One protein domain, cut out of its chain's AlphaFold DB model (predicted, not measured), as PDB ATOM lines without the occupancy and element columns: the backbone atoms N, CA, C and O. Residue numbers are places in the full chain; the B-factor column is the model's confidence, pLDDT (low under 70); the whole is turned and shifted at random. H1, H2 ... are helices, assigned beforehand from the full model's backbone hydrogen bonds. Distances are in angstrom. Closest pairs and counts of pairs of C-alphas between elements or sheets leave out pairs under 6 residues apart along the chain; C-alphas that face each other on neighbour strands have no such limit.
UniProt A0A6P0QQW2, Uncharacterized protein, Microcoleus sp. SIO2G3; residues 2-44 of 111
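Overview. This is residues 2 to 44 of the 111 residues of an uncharacterized protein of Microcoleus sp. SIO2G3 (UniProt A0A6P0QQW2). Two helices make the arms of an open V, the longer H1 on one side and H2 on the other, with residues 24 to 27 linking them at its base and nothing filling the space between. The printed part has 43 residues with two named helices, H1 then H2, and no named strand; its class is all helix. It is extended, with a radius of gyration of the C-alphas of 15.3 A, and flat, spanning 42 by 27 by 6 A.

Along the chain. Find C-alpha 2 at (24.207, -13.307, -100.597); from there H1, residues 2 to 23, runs 31.2 A to C-alpha 23 at (7.371, -39.587, -99.459). H2, residues 28 to 42, runs 20.6 A to C-alpha 42 at (-15.212, -24.139, -110.779).

Arrangement. Look from H1 across to H2: they are apart, with no C-alpha of one within 8 A of the other. A tight link of 4 residues joins them. In H1 and H2, every O i to N i+4 pair is within hydrogen-bond range.

Size, cuts and confidence. The C-alphas of Trp 4 and Asn 43, the two farthest apart, are 42.4 A from each other. The printed part has no cut. In the B-factor column, pLDDT falls under 70 at residues 23 to 28.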
ATOM      1  N   ARG A   2      25.650 -13.003-100.718       78.88
ATOM      2  CA  ARG A   2      24.207 -13.307-100.597       78.88
ATOM      3  C   ARG A   2      23.652 -14.195-101.717       78.88
ATOM      4  O   ARG A   2      22.952 -15.148-101.426       78.88
ATOM      5  N   VAL A   3      24.045 -13.936-102.966       88.12
ATOM      6  CA  VAL A   3      23.567 -14.687-104.147       88.12
ATOM      7  C   VAL A   3      23.921 -16.175-104.074       88.12
ATOM      8  O   VAL A   3      23.103 -17.018-104.422       88.12
ATOM      9  N   TRP A   4      25.113 -16.506-103.570       92.50
ATOM     10  CA  TRP A   4      25.550 -17.895-103.425       92.50
ATOM     11  C   TRP A   4      24.707 -18.645-102.386       92.50
ATOM     12  O   TRP A   4      24.236 -19.744-102.656       92.50
ATOM     13  N   LEU A   5      24.426 -18.005-101.246       91.19
ATOM     14  CA  LEU A   5      23.575 -18.582-100.208       91.19
ATOM     15  C   LEU A   5      22.115 -18.705-100.668       91.19
ATOM     16  O   LEU A   5      21.486 -19.725-100.425       91.19
ATOM     17  N   THR A   6      21.586 -17.704-101.378       93.25
ATOM     18  CA  THR A   6      20.241 -17.772-101.965       93.25
ATOM     19  C   THR A   6      20.133 -18.916-102.966       93.25
ATOM     20  O   THR A   6      19.149 -19.641-102.939       93.25
ATOM     21  N   CYS A   7      21.151 -19.118-103.805       92.81
ATOM     22  CA  CYS A   7      21.183 -20.227-104.755       92.81
ATOM     23  C   CYS A   7      21.230 -21.582-104.034       92.81
ATOM     24  O   CYS A   7      20.459 -22.482-104.357       92.81
ATOM     25  N   PHE A   8      22.066 -21.702-102.998       92.88
ATOM     26  CA  PHE A   8      22.159 -22.913-102.187       92.88
ATOM     27  C   PHE A   8      20.829 -23.245-101.497       92.88
ATOM     28  O   PHE A   8      20.342 -24.364-101.614       92.88
ATOM     29  N   VAL A   9      20.201 -22.263-100.845       94.00
ATOM     30  CA  VAL A   9      18.904 -22.434-100.170       94.00
ATOM     31  C   VAL A   9      17.790 -22.739-101.169       94.00
ATOM     32  O   VAL A   9      16.927 -23.557-100.870       94.00
ATOM     33  N   LEU A  10      17.807 -22.128-102.357       94.50
ATOM     34  CA  LEU A  10      16.810 -22.385-103.396       94.50
ATOM     35  C   LEU A  10      16.883 -23.836-103.892       94.50
ATOM     36  O   LEU A  10      15.866 -24.526-103.922       94.50
ATOM     37  N   VAL A  11      18.082 -24.306-104.250       93.88
ATOM     38  CA  VAL A  11      18.285 -25.675-104.752       93.88
ATOM     39  C   VAL A  11      18.031 -26.704-103.650       93.88
ATOM     40  O   VAL A  11      17.349 -27.697-103.890       93.88
ATOM     41  N   PHE A  12      18.511 -26.448-102.432       93.38
ATOM     42  CA  PHE A  12      18.281 -27.311-101.274       93.38
ATOM     43  C   PHE A  12      16.794 -27.386-100.900       93.38
ATOM     44  O   PHE A  12      16.252 -28.471-100.711       93.38
ATOM     45  N   GLY A  13      16.106 -26.243-100.878       93.44
ATOM     46  CA  GLY A  13      14.671 -26.175-100.617       93.44
ATOM     47  C   GLY A  13      13.851 -26.920-101.669       93.44
ATOM     48  O   GLY A  13      12.938 -27.660-101.312       93.44
ATOM     49  N   MET A  14      14.196 -26.791-102.957       92.25
ATOM     50  CA  MET A  14      13.561 -27.575-104.023       92.25
ATOM     51  C   MET A  14      13.814 -29.079-103.875       92.25
ATOM     52  O   MET A  14      12.891 -29.863-104.095       92.25
ATOM     53  N   ALA A  15      15.029 -29.486-103.501       89.38
ATOM     54  CA  ALA A  15      15.373 -30.892-103.310       89.38
ATOM     55  C   ALA A  15      14.581 -31.521-102.154       89.38
ATOM     56  O   ALA A  15      13.965 -32.570-102.341       89.38
ATOM     57  N   GLU A  16      14.517 -30.856-100.997       88.12
ATOM     58  CA  GLU A  16      13.768 -31.389 -99.854       88.12
ATOM     59  C   GLU A  16      12.259 -31.328-100.044       88.12
ATOM     60  O   GLU A  16      11.548 -32.257 -99.662       88.12
ATOM     61  N   PHE A  17      11.754 -30.301-100.729       86.19
ATOM     62  CA  PHE A  17      10.357 -30.267-101.140       86.19
ATOM     63  C   PHE A  17      10.018 -31.441-102.065       86.19
ATOM     64  O   PHE A  17       9.003 -32.110-101.872       86.19
ATOM     65  N   TYR A  18      10.883 -31.739-103.039       82.31
ATOM     66  CA  TYR A  18      10.701 -32.886-103.925       82.31
ATOM     67  C   TYR A  18      10.715 -34.206-103.147       82.31
ATOM     68  O   TYR A  18       9.861 -35.061-103.376       82.31
ATOM     69  N   GLN A  19      11.623 -34.356-102.181       80.38
ATOM     70  CA  GLN A  19      11.700 -35.546-101.338       80.38
ATOM     71  C   GLN A  19      10.462 -35.705-100.443       80.38
ATOM     72  O   GLN A  19       9.921 -36.807-100.340       80.38
ATOM     73  N   TRP A  20       9.953 -34.618 -99.858       79.75
ATOM     74  CA  TRP A  20       8.702 -34.619 -99.094       79.75
ATOM     75  C   TRP A  20       7.511 -35.023 -99.959       79.75
ATOM     76  O   TRP A  20       6.742 -35.894 -99.560       79.75
ATOM     77  N   VAL A  21       7.393 -34.458-101.165       74.94
ATOM     78  CA  VAL A  21       6.339 -34.815-102.127       74.94
ATOM     79  C   VAL A  21       6.440 -36.287-102.542       74.94
ATOM     80  O   VAL A  21       5.417 -36.949-102.687       74.94
ATOM     81  N   LYS A  22       7.655 -36.830-102.691       73.00
ATOM     82  CA  LYS A  22       7.891 -38.244-103.034       73.00
ATOM     83  C   LYS A  22       7.528 -39.205-101.899       73.00
ATOM     84  O   LYS A  22       7.095 -40.319-102.180       73.00
ATOM     85  N   HIS A  23       7.711 -38.791-100.645       69.06
ATOM     86  CA  HIS A  23       7.371 -39.587 -99.459       69.06
ATOM     87  C   HIS A  23       5.902 -39.439 -99.027       69.06
ATOM     88  O   HIS A  23       5.392 -40.250 -98.251       69.06
ATOM     89  N   PHE A  24       5.207 -38.421 -99.534       67.50
ATOM     90  CA  PHE A  24       3.767 -38.262 -99.396       67.50
ATOM     91  C   PHE A  24       3.077 -39.302-100.285       67.50
ATOM     92  O   PHE A  24       3.124 -39.206-101.508       67.50
ATOM     93  N   THR A  25       2.476 -40.336 -99.687       63.12
ATOM     94  CA  THR A  25       1.809 -41.411-100.439       63.12
ATOM     95  C   THR A  25       0.801 -40.805-101.426       63.12
ATOM     96  O   THR A  25      -0.135 -40.098-101.051       63.12
ATOM     97  N   VAL A  26       1.064 -41.002-102.718       63.59
ATOM     98  CA  VAL A  26       0.647 -40.088-103.792       63.59
ATOM     99  C   VAL A  26      -0.850 -40.086-104.146       63.59
ATOM    100  O   VAL A  26      -1.264 -39.112-104.768       63.59
ATOM    101  N   PRO A  27      -1.730 -41.043-103.782       64.38
ATOM    102  CA  PRO A  27      -3.121 -40.888-104.192       64.38
ATOM    103  C   PRO A  27      -3.829 -39.815-103.355       64.38
ATOM    104  O   PRO A  27      -4.308 -38.816-103.881       64.38
ATOM    105  N   LEU A  28      -3.893 -39.976-102.036       66.94
ATOM    106  CA  LEU A  28      -4.928 -39.282-101.272       66.94
ATOM    107  C   LEU A  28      -4.720 -37.760-101.188       66.94
ATOM    108  O   LEU A  28      -5.632 -37.024-101.563       66.94
ATOM    109  N   PRO A  29      -3.551 -37.237-100.788       76.31
ATOM    110  CA  PRO A  29      -3.409 -35.798-100.611       76.31
ATOM    111  C   PRO A  29      -3.355 -35.040-101.937       76.31
ATOM    112  O   PRO A  29      -3.917 -33.954-102.040       76.31
ATOM    113  N   VAL A  30      -2.745 -35.619-102.976       79.38
ATOM    114  CA  VAL A  30      -2.699 -35.002-104.308       79.38
ATOM    115  C   VAL A  30      -4.101 -34.902-104.902       79.38
ATOM    116  O   VAL A  30      -4.442 -33.853-105.438       79.38
ATOM    117  N   PHE A  31      -4.949 -35.928-104.752       80.75
ATOM    118  CA  PHE A  31      -6.342 -35.848-105.201       80.75
ATOM    119  C   PHE A  31      -7.170 -34.839-104.399       80.75
ATOM    120  O   PHE A  31      -8.020 -34.171-104.983       80.75
ATOM    121  N   ILE A  32      -6.903 -34.663-103.101       83.81
ATOM    122  CA  ILE A  32      -7.557 -33.619-102.297       83.81
ATOM    123  C   ILE A  32      -7.109 -32.217-102.733       83.81
ATOM    124  O   ILE A  32      -7.955 -31.341-102.898       83.81
ATOM    125  N   LEU A  33      -5.814 -31.997-102.982       85.38
ATOM    126  CA  LEU A  33      -5.308 -30.717-103.492       85.38
ATOM    127  C   LEU A  33      -5.848 -30.423-104.897       85.38
ATOM    128  O   LEU A  33      -6.350 -29.331-105.150       85.38
ATOM    129  N   ALA A  34      -5.782 -31.404-105.799       85.44
ATOM    130  CA  ALA A  34      -6.298 -31.286-107.158       85.44
ATOM    131  C   ALA A  34      -7.814 -31.040-107.165       85.44
ATOM    132  O   ALA A  34      -8.289 -30.149-107.868       85.44
ATOM    133  N   GLY A  35      -8.569 -31.770-106.340       89.81
ATOM    134  CA  GLY A  35     -10.006 -31.576-106.164       89.81
ATOM    135  C   GLY A  35     -10.349 -30.209-105.570       89.81
ATOM    136  O   GLY A  35     -11.273 -29.553-106.043       89.81
ATOM    137  N   GLY A  36      -9.574 -29.734-104.592       91.94
ATOM    138  CA  GLY A  36      -9.736 -28.408-103.992       91.94
ATOM    139  C   GLY A  36      -9.476 -27.275-104.985       91.94
ATOM    140  O   GLY A  36     -10.290 -26.360-105.103       91.94
ATOM    141  N   LEU A  37      -8.392 -27.356-105.763       90.38
ATOM    142  CA  LEU A  37      -8.109 -26.388-106.826       90.38
ATOM    143  C   LEU A  37      -9.186 -26.404-107.911       90.38
ATOM    144  O   LEU A  37      -9.609 -25.341-108.360       90.38
ATOM    145  N   LEU A  38      -9.672 -27.585-108.297       89.69
ATOM    146  CA  LEU A  38     -10.766 -27.717-109.254       89.69
ATOM    147  C   LEU A  38     -12.070 -27.111-108.716       89.69
ATOM    148  O   LEU A  38     -12.779 -26.444-109.465       89.69
ATOM    149  N   ALA A  39     -12.370 -27.274-107.423       89.19
ATOM    150  CA  ALA A  39     -13.522 -26.644-106.781       89.19
ATOM    151  C   ALA A  39     -13.405 -25.111-106.768       89.19
ATOM    152  O   ALA A  39     -14.372 -24.423-107.091       89.19
ATOM    153  N   ILE A  40     -12.219 -24.571-106.469       86.69
ATOM    154  CA  ILE A  40     -11.944 -23.126-106.514       86.69
ATOM    155  C   ILE A  40     -12.067 -22.593-107.946       86.69
ATOM    156  O   ILE A  40     -12.723 -21.580-108.165       86.69
ATOM    157  N   ALA A  41     -11.483 -23.284-108.928       89.19
ATOM    158  CA  ALA A  41     -11.581 -22.915-110.338       89.19
ATOM    159  C   ALA A  41     -13.030 -22.991-110.848       89.19
ATOM    160  O   ALA A  41     -13.481 -22.111-111.578       89.19
ATOM    161  N   SER A  42     -13.796 -24.000-110.424       84.81
ATOM    162  CA  SER A  42     -15.212 -24.139-110.779       84.81
ATOM    163  C   SER A  42     -16.099 -23.089-110.109       84.81
ATOM    164  O   SER A  42     -17.168 -22.775-110.634       84.81
ATOM    165  N   ASN A  43     -15.696 -22.571-108.950       83.94
ATOM    166  CA  ASN A  43     -16.402 -21.519-108.224       83.94
ATOM    167  C   ASN A  43     -15.777 -20.131-108.463       83.94
ATOM    168  O   ASN A  43     -16.099 -19.175-107.761       83.94
ATOM    169  N   TYR A  44     -14.881 -19.991-109.445       79.88
ATOM    170  CA  TYR A  44     -14.159 -18.743-109.666       79.88
ATOM    171  C   TYR A  44     -15.145 -17.625-110.038       79.88
ATOM    172  O   TYR A  44     -15.860 -17.708-111.035       79.88
TER     173      TYR A  44